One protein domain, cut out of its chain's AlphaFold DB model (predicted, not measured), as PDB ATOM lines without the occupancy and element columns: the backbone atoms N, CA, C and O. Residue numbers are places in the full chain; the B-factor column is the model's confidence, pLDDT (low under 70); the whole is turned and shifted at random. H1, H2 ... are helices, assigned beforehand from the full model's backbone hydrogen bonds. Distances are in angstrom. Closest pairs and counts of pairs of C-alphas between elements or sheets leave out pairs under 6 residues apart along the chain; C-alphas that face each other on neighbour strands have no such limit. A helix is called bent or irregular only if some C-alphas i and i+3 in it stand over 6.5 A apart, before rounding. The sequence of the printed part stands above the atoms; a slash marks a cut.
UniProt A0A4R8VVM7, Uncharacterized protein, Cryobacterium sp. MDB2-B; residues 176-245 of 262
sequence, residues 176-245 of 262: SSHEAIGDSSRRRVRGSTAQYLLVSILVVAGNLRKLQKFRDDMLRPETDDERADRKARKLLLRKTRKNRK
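What this domain is: This is residues 176 to 245 of the 262 residues of an uncharacterized protein of Cryobacterium sp. MDB2-B (UniProt A0A4R8VVM7). Two helices make an open V, with the longer H1 as one arm, H2 as the other, and residues 220 to 223 at the tip. The stretch before H1, residues 176 to 191, folds back beside the first part of H1, while the tip side of H1 and the whole of H2, residues 210 to 245, stick out free. The printed part has 70 residues with two named helices, H1 then H2, and no named strand; the class is all helix. It is extended, with a radius of gyration of the C-alphas of 18.7 A, and spans 52 by 35 by 15 A, only just flat.

How they stand to each other: Begin with H1, residues 192 to 219, the longest helix. Past its end, a tight link of 4 residues leads to H2, residues 224 to 245. H1 and H2 are apart: no C-alpha of the one is within 8 A of the other. Residues 210 to 245 stand free, of which 210 to 219 belong to H1 and 224 to 245 to H2. In H1 and H2, every backbone O i to N i+4 pair is within hydrogen-bond range.

Where its parts are: Find C-alpha 192 at (108.034, 248.189, 263.350); from there H1 runs 40.4 A to C-alpha 219 at (101.491, 247.668, 303.255). H2 runs 31.1 A from Asp 224 to C-alpha 245 at (93.639, 278.571, 288.963). Neither helix is bent.

The domain as a whole: Look at Gly 191 and Asp 225 for the two C-alphas farthest apart, 53.1 A. The printed part has no cut. Read the B-factor column: the mean pLDDT of the printed part is 83.4, and residues 241 to 245 are under 70.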
ATOM      1  N   SER A 176     112.682 259.377 282.324       80.56
ATOM      2  CA  SER A 176     114.032 259.020 281.881       80.56
ATOM      3  C   SER A 176     114.735 258.069 282.846       80.56
ATOM      4  O   SER A 176     115.640 257.338 282.445       80.56
ATOM      5  N   SER A 177     114.317 258.074 284.112       81.12
ATOM      6  CA  SER A 177     114.916 257.271 285.179       81.12
ATOM      7  C   SER A 177     114.456 255.810 285.154       81.12
ATOM      8  O   SER A 177     115.118 254.955 285.737       81.12
ATOM      9  N   HIS A 178     113.341 255.509 284.477       82.25
ATOM     10  CA  HIS A 178     112.690 254.199 284.517       82.25
ATOM     11  C   HIS A 178     112.467 253.624 283.109       82.25
ATOM     12  O   HIS A 178     113.395 253.078 282.513       82.25
ATOM     13  N   GLU A 179     111.241 253.684 282.578       83.62
ATOM     14  CA  GLU A 179     110.877 253.094 281.284       83.62
ATOM     15  C   GLU A 179     111.479 253.866 280.112       83.62
ATOM     16  O   GLU A 179     111.818 253.251 279.100       83.62
ATOM     17  N   ALA A 180     111.587 255.196 280.233       86.06
ATOM     18  CA  ALA A 180     112.118 256.096 279.215       86.06
ATOM     19  C   ALA A 180     111.609 255.763 277.799       86.06
ATOM     20  O   ALA A 180     112.380 255.716 276.845       86.06
ATOM     21  N   ILE A 181     110.301 255.513 277.636       86.06
ATOM     22  CA  ILE A 181     109.744 254.962 276.384       86.06
ATOM     23  C   ILE A 181     109.992 255.854 275.153       86.06
ATOM     24  O   ILE A 181     110.016 255.380 274.011       86.06
ATOM     25  N   GLY A 182     110.185 257.156 275.390       80.69
ATOM     26  CA  GLY A 182     110.542 258.147 274.378       80.69
ATOM     27  C   GLY A 182     112.007 258.100 273.932       80.69
ATOM     28  O   GLY A 182     112.321 258.645 272.879       80.69
ATOM     29  N   ASP A 183     112.889 257.440 274.683       85.06
ATOM     30  CA  ASP A 183     114.297 257.293 274.336       85.06
ATOM     31  C   ASP A 183     114.506 256.094 273.401       85.06
ATOM     32  O   ASP A 183     114.379 254.922 273.771       85.06
ATOM     33  N   SER A 184     114.862 256.396 272.153       82.69
ATOM     34  CA  SER A 184     115.197 255.390 271.143       82.69
ATOM     35  C   SER A 184     116.412 254.531 271.524       82.69
ATOM     36  O   SER A 184     116.517 253.389 271.074       82.69
ATOM     37  N   SER A 185     117.292 255.017 272.408       83.12
ATOM     38  CA  SER A 185     118.479 254.286 272.863       83.12
ATOM     39  C   SER A 185     118.133 253.015 273.651       83.12
ATOM     40  O   SER A 185     118.921 252.065 273.652       83.12
ATOM     41  N   ARG A 186     116.932 252.967 274.252       77.25
ATOM     42  CA  ARG A 186     116.357 251.805 274.953       77.25
ATOM     43  C   ARG A 186     115.755 250.768 274.001       77.25
ATOM     44  O   ARG A 186     115.458 249.653 274.418       77.25
ATOM     45  N   ARG A 187     115.577 251.122 272.723       85.25
ATOM     46  CA  ARG A 187     114.963 250.285 271.683       85.25
ATOM     47  C   ARG A 187     115.783 250.337 270.396       85.25
ATOM     48  O   ARG A 187     115.309 250.795 269.362       85.25
ATOM     49  N   ARG A 188     117.035 249.871 270.444       85.12
ATOM     50  CA  ARG A 188     117.976 249.986 269.307       85.12
ATOM     51  C   ARG A 188     117.635 249.099 268.104       85.12
ATOM     52  O   ARG A 188     118.159 249.327 267.015       85.12
ATOM     53  N   VAL A 189     116.778 248.093 268.282       86.38
ATOM     54  CA  VAL A 189     116.393 247.159 267.212       86.38
ATOM     55  C   VAL A 189     115.522 247.874 266.181       86.38
ATOM     56  O   VAL A 189     114.523 248.496 266.524       86.38
ATOM     57  N   ARG A 190     115.881 247.793 264.899       84.62
ATOM     58  CA  ARG A 190     115.105 248.404 263.809       84.62
ATOM     59  C   ARG A 190     113.917 247.518 263.413       84.62
ATOM     60  O   ARG A 190     113.960 246.305 263.584       84.62
ATOM     61  N   GLY A 191     112.876 248.131 262.847       90.94
ATOM     62  CA  GLY A 191     111.671 247.444 262.366       90.94
ATOM     63  C   GLY A 191     110.453 247.660 263.267       90.94
ATOM     64  O   GLY A 191     110.557 247.657 264.493       90.94
ATOM     65  N   SER A 192     109.285 247.855 262.652       90.19
ATOM     66  CA  SER A 192     108.034 248.189 263.350       90.19
ATOM     67  C   SER A 192     107.616 247.116 264.357       90.19
ATOM     68  O   SER A 192     107.247 247.454 265.478       90.19
ATOM     69  N   THR A 193     107.747 245.834 264.006       93.31
ATOM     70  CA  THR A 193     107.402 244.704 264.885       93.31
ATOM     71  C   THR A 193     108.277 244.659 266.136       93.31
ATOM     72  O   THR A 193     107.764 244.543 267.248       93.31
ATOM     73  N   ALA A 194     109.595 244.809 265.977       89.62
ATOM     74  CA  ALA A 194     110.524 244.823 267.104       89.62
ATOM     75  C   ALA A 194     110.286 246.041 268.008       89.62
ATOM     76  O   ALA A 194     110.271 245.919 269.230       89.62
ATOM     77  N   GLN A 195     110.033 247.209 267.411       91.19
ATOM     78  CA  GLN A 195     109.689 248.418 268.157       91.19
ATOM     79  C   GLN A 195     108.385 248.259 268.938       91.19
ATOM     80  O   GLN A 195     108.342 248.633 270.107       91.19
ATOM     81  N   TYR A 196     107.351 247.677 268.325       91.50
ATOM     82  CA  TYR A 196     106.078 247.399 268.983       91.50
ATOM     83  C   TYR A 196     106.272 246.496 270.202       91.50
ATOM     84  O   TYR A 196     105.883 246.877 271.304       91.50
ATOM     85  N   LEU A 197     106.961 245.361 270.033       92.31
ATOM     86  CA  LEU A 197     107.235 244.423 271.124       92.31
ATOM     87  C   LEU A 197     107.987 245.096 272.282       92.31
ATOM     88  O   LEU A 197     107.594 244.957 273.440       92.31
ATOM     89  N   LEU A 198     109.044 245.856 271.983       90.31
ATOM     90  CA  LEU A 198     109.841 246.527 273.011       90.31
ATOM     91  C   LEU A 198     109.043 247.611 273.750       90.31
ATOM     92  O   LEU A 198     109.137 247.712 274.971       90.31
ATOM     93  N   VAL A 199     108.221 248.390 273.041       90.69
ATOM     94  CA  VAL A 199     107.289 249.356 273.654       90.69
ATOM     95  C   VAL A 199     106.302 248.636 274.566       90.69
ATOM     96  O   VAL A 199     106.107 249.075 275.697       90.69
ATOM     97  N   SER A 200     105.719 247.519 274.123       91.94
ATOM     98  CA  SER A 200     104.798 246.723 274.939       91.94
ATOM     99  C   SER A 200     105.458 246.234 276.228       91.94
ATOM    100  O   SER A 200     104.873 246.385 277.298       91.94
ATOM    101  N   ILE A 201     106.691 245.721 276.159       91.81
ATOM    102  CA  ILE A 201     107.444 245.280 277.343       91.81
ATOM    103  C   ILE A 201     107.699 246.452 278.303       91.81
ATOM    104  O   ILE A 201     107.512 246.300 279.509       91.81
ATOM    105  N   LEU A 202     108.062 247.635 277.792       90.38
ATOM    106  CA  LEU A 202     108.255 248.834 278.618       90.38
ATOM    107  C   LEU A 202     106.956 249.274 279.310       90.38
ATOM    108  O   LEU A 202     106.980 249.613 280.493       90.38
ATOM    109  N   VAL A 203     105.817 249.214 278.614       92.00
ATOM    110  CA  VAL A 203     104.502 249.502 279.215       92.00
ATOM    111  C   VAL A 203     104.162 248.492 280.312       92.00
ATOM    112  O   VAL A 203     103.725 248.889 281.391       92.00
ATOM    113  N   VAL A 204     104.398 247.197 280.077       93.44
ATOM    114  CA  VAL A 204     104.183 246.148 281.088       93.44
ATOM    115  C   VAL A 204     105.073 246.380 282.309       93.44
ATOM    116  O   VAL A 204     104.576 246.351 283.433       93.44
ATOM    117  N   ALA A 205     106.358 246.686 282.109       92.00
ATOM    118  CA  ALA A 205     107.284 246.996 283.196       92.00
ATOM    119  C   ALA A 205     106.822 248.210 284.022       92.00
ATOM    120  O   ALA A 205     106.883 248.176 285.253       92.00
ATOM    121  N   GLY A 206     106.295 249.249 283.366       91.19
ATOM    122  CA  GLY A 206     105.716 250.398 284.060       91.19
ATOM    123  C   GLY A 206     104.452 250.074 284.841       91.19
ATOM    124  O   GLY A 206     104.309 250.496 285.991       91.19
ATOM    125  N   ASN A 207     103.564 249.254 284.282       91.88
ATOM    126  CA  ASN A 207     102.388 248.781 285.011       91.88
ATOM    127  C   ASN A 207     102.787 247.973 286.256       91.88
ATOM    128  O   ASN A 207     102.225 248.201 287.327       91.88
ATOM    129  N   LEU A 208     103.795 247.100 286.151       93.75
ATOM    130  CA  LEU A 208     104.321 246.344 287.293       93.75
ATOM    131  C   LEU A 208     104.905 247.262 288.374       93.75
ATOM    132  O   LEU A 208     104.559 247.101 289.541       93.75
ATOM    133  N   ARG A 209     105.711 248.269 288.010       90.94
ATOM    134  CA  ARG A 209     106.230 249.258 288.976       90.94
ATOM    135  C   ARG A 209     105.118 250.036 289.671       90.94
ATOM    136  O   ARG A 209     105.190 250.286 290.873       90.94
ATOM    137  N   LYS A 210     104.064 250.397 288.939       89.25
ATOM    138  CA  LYS A 210     102.908 251.100 289.507       89.25
ATOM    139  C   LYS A 210     102.157 250.231 290.519       89.25
ATOM    140  O   LYS A 210     101.773 250.732 291.572       89.25
ATOM    141  N   LEU A 211     101.994 248.939 290.224       92.44
ATOM    142  CA  LEU A 211     101.393 247.966 291.142       92.44
ATOM    143  C   LEU A 211     102.273 247.706 292.369       92.44
ATOM    144  O   LEU A 211     101.750 247.663 293.476       92.44
ATOM    145  N   GLN A 212     103.591 247.583 292.191       92.81
ATOM    146  CA  GLN A 212     104.541 247.441 293.299       92.81
ATOM    147  C   GLN A 212     104.468 248.645 294.234       92.81
ATOM    148  O   GLN A 212     104.239 248.468 295.422       92.81
ATOM    149  N   LYS A 213     104.530 249.868 293.692       89.50
ATOM    150  CA  LYS A 213     104.377 251.088 294.489       89.50
ATOM    151  C   LYS A 213     103.042 251.131 295.228       89.50
ATOM    152  O   LYS A 213     103.012 251.461 296.404       89.50
ATOM    153  N   PHE A 214     101.943 250.787 294.557       89.12
ATOM    154  CA  PHE A 214     100.625 250.741 295.191       89.12
ATOM    155  C   PHE A 214     100.569 249.724 296.338       89.12
ATOM    156  O   PHE A 214     100.044 250.029 297.404       89.12
ATOM    157  N   ARG A 215     101.128 248.528 296.129       92.81
ATOM    158  CA  ARG A 215     101.246 247.496 297.162       92.81
ATOM    159  C   ARG A 215     102.072 248.006 298.340       92.81
ATOM    160  O   ARG A 215     101.633 247.879 299.475       92.81
ATOM    161  N   ASP A 216     103.237 248.583 298.075       90.69
ATOM    162  CA  ASP A 216     104.149 249.062 299.112       90.69
ATOM    163  C   ASP A 216     103.520 250.228 299.899       90.69
ATOM    164  O   ASP A 216     103.591 250.243 301.124       90.69
ATOM    165  N   ASP A 217     102.805 251.138 299.225       85.44
ATOM    166  CA  ASP A 217     102.033 252.223 299.851       85.44
ATOM    167  C   ASP A 217     100.885 251.693 300.737       85.44
ATOM    168  O   ASP A 217     100.549 252.323 301.741       85.44
ATOM    169  N   MET A 218     100.270 250.561 300.373       84.06
ATOM    170  CA  MET A 218      99.194 249.922 301.148       84.06
ATOM    171  C   MET A 218      99.709 249.114 302.341       84.06
ATOM    172  O   MET A 218      99.036 249.044 303.365       84.06
ATOM    173  N   LEU A 219     100.877 248.483 302.204       86.38
ATOM    174  CA  LEU A 219     101.491 247.668 303.255       86.38
ATOM    175  C   LEU A 219     102.337 248.490 304.229       86.38
ATOM    176  O   LEU A 219     102.673 247.990 305.301       86.38
ATOM    177  N   ARG A 220     102.698 249.729 303.875       79.88
ATOM    178  CA  ARG A 220     103.458 250.616 304.755       79.88
ATOM    179  C   ARG A 220     102.640 250.899 306.028       79.88
ATOM    180  O   ARG A 220     101.583 251.526 305.923       79.88
ATOM    181  N   PRO A 221     103.117 250.499 307.224       72.88
ATOM    182  CA  PRO A 221     102.506 250.936 308.468       72.88
ATOM    183  C   PRO A 221     102.721 252.444 308.572       72.88
ATOM    184  O   PRO A 221     103.851 252.919 308.651       72.88
ATOM    185  N   GLU A 222     101.632 253.195 308.476       74.00
ATOM    186  CA  GLU A 222     101.653 254.651 308.516       74.00
ATOM    187  C   GLU A 222     101.102 255.089 309.869       74.00
ATOM    188  O   GLU A 222      99.971 254.723 310.220       74.00
ATOM    189  N   THR A 223     101.894 255.849 310.626       80.31
ATOM    190  CA  THR A 223     101.420 256.427 311.889       80.31
ATOM    191  C   THR A 223     100.321 257.453 311.606       80.31
ATOM    192  O   THR A 223     100.217 258.002 310.501       80.31
ATOM    193  N   ASP A 224      99.458 257.722 312.588       78.75
ATOM    194  CA  ASP A 224      98.383 258.703 312.402       78.75
ATOM    195  C   ASP A 224      98.925 260.109 312.102       78.75
ATOM    196  O   ASP A 224      98.328 260.830 311.295       78.75
ATOM    197  N   ASP A 225     100.105 260.441 312.632       82.62
ATOM    198  CA  ASP A 225     100.822 261.681 312.336       82.62
ATOM    199  C   ASP A 225     101.275 261.744 310.874       82.62
ATOM    200  O   ASP A 225     100.943 262.701 310.177       82.62
ATOM    201  N   GLU A 226     101.939 260.706 310.349       81.75
ATOM    202  CA  GLU A 226     102.340 260.640 308.933       81.75
ATOM    203  C   GLU A 226     101.123 260.744 307.995       81.75
ATOM    204  O   GLU A 226     101.158 261.418 306.953       81.75
ATOM    205  N   ARG A 227     100.005 260.119 308.378       78.19
ATOM    206  CA  ARG A 227      98.745 260.171 307.631       78.19
ATOM    207  C   ARG A 227      98.138 261.575 307.641       78.19
ATOM    208  O   ARG A 227      97.651 262.031 306.594       78.19
ATOM    209  N   ALA A 228      98.157 262.259 308.786       82.75
ATOM    210  CA  ALA A 228      97.704 263.640 308.932       82.75
ATOM    211  C   ALA A 228      98.578 264.597 308.106       82.75
ATOM    212  O   ALA A 228      98.050 265.403 307.335       82.75
ATOM    213  N   ASP A 229      99.894 264.415 308.151       86.44
ATOM    214  CA  ASP A 229     100.881 265.203 307.416       86.44
ATOM    215  C   ASP A 229     100.725 265.048 305.899       86.44
ATOM    216  O   ASP A 229     100.706 266.019 305.135       86.44
ATOM    217  N   ARG A 230     100.520 263.812 305.432       81.38
ATOM    218  CA  ARG A 230     100.244 263.514 304.022       81.38
ATOM    219  C   ARG A 230      98.934 264.145 303.556       81.38
ATOM    220  O   ARG A 230      98.876 264.687 302.447       81.38
ATOM    221  N   LYS A 231      97.878 264.096 304.380       83.31
ATOM    222  CA  LYS A 231      96.607 264.788 304.103       83.31
ATOM    223  C   LYS A 231      96.815 266.303 304.049       83.31
ATOM    224  O   LYS A 231      96.333 266.923 303.100       83.31
ATOM    225  N   ALA A 232      97.577 266.880 304.977       86.12
ATOM    226  CA  ALA A 232      97.898 268.303 305.016       86.12
ATOM    227  C   ALA A 232      98.704 268.744 303.783       86.12
ATOM    228  O   ALA A 232      98.335 269.720 303.134       86.12
ATOM    229  N   ARG A 233      99.721 267.978 303.361       86.62
ATOM    230  CA  ARG A 233     100.485 268.234 302.124       86.62
ATOM    231  C   ARG A 233      99.616 268.131 300.876       86.62
ATOM    232  O   ARG A 233      99.676 269.007 300.015       86.62
ATOM    233  N   LYS A 234      98.765 267.102 300.768       83.56
ATOM    234  CA  LYS A 234      97.798 266.986 299.659       83.56
ATOM    235  C   LYS A 234      96.815 268.160 299.652       83.56
ATOM    236  O   LYS A 234      96.494 268.667 298.578       83.56
ATOM    237  N   LEU A 235      96.357 268.603 300.823       84.12
ATOM    238  CA  LEU A 235      95.473 269.758 300.970       84.12
ATOM    239  C   LEU A 235      96.179 271.059 300.577       84.12
ATOM    240  O   LEU A 235      95.594 271.851 299.845       84.12
ATOM    241  N   LEU A 236      97.431 271.258 300.993       84.69
ATOM    242  CA  LEU A 236      98.263 272.393 300.596       84.69
ATOM    243  C   LEU A 236      98.462 272.411 299.084       84.69
ATOM    244  O   LEU A 236      98.101 273.393 298.452       84.69
ATOM    245  N   LEU A 237      98.898 271.305 298.474       78.19
ATOM    246  CA  LEU A 237      99.039 271.207 297.017       78.19
ATOM    247  C   LEU A 237      97.717 271.486 296.289       78.19
ATOM    248  O   LEU A 237      97.716 272.155 295.255       78.19
ATOM    249  N   ARG A 238      96.581 271.012 296.820       74.75
ATOM    250  CA  ARG A 238      95.242 271.338 296.298       74.75
ATOM    251  C   ARG A 238      94.929 272.832 296.425       74.75
ATOM    252  O   ARG A 238      94.485 273.414 295.440       74.75
ATOM    253  N   LYS A 239      95.199 273.457 297.576       74.75
ATOM    254  CA  LYS A 239      95.018 274.902 297.811       74.75
ATOM    255  C   LYS A 239      95.918 275.736 296.900       74.75
ATOM    256  O   LYS A 239      95.424 276.628 296.228       74.75
ATOM    257  N   THR A 240      97.200 275.401 296.767       70.50
ATOM    258  CA  THR A 240      98.135 276.088 295.863       70.50
ATOM    259  C   THR A 240      97.710 275.943 294.400       70.50
ATOM    260  O   THR A 240      97.776 276.905 293.641       70.50
ATOM    261  N   ARG A 241      97.216 274.764 293.987       63.25
ATOM    262  CA  ARG A 241      96.642 274.557 292.643       63.25
ATOM    263  C   ARG A 241      95.352 275.353 292.433       63.25
ATOM    264  O   ARG A 241      95.160 275.864 291.333       63.25
ATOM    265  N   LYS A 242      94.502 275.479 293.458       58.22
ATOM    266  CA  LYS A 242      93.286 276.308 293.436       58.22
ATOM    267  C   LYS A 242      93.643 277.796 293.306       58.22
ATOM    268  O   LYS A 242      93.217 278.422 292.350       58.22
ATOM    269  N   ASN A 243      94.565 278.296 294.126       55.84
ATOM    270  CA  ASN A 243      95.038 279.686 294.073       55.84
ATOM    271  C   ASN A 243      95.805 280.005 292.773       55.84
ATOM    272  O   ASN A 243      95.839 281.144 292.321       55.84
ATOM    273  N   ARG A 244      96.420 279.001 292.128       51.12
ATOM    274  CA  ARG A 244      97.021 279.141 290.789       51.12
ATOM    275  C   ARG A 244      95.969 279.127 289.666       51.12
ATOM    276  O   ARG A 244      96.243 279.656 288.587       51.12
ATOM    277  N   LYS A 245      94.785 278.541 289.894       45.50
ATOM    278  CA  LYS A 245      93.639 278.571 288.963       45.50
ATOM    279  C   LYS A 245      92.970 279.952 288.906       45.50
ATOM    280  O   LYS A 245      92.524 280.316 287.819       45.50
TER     281      LYS A 245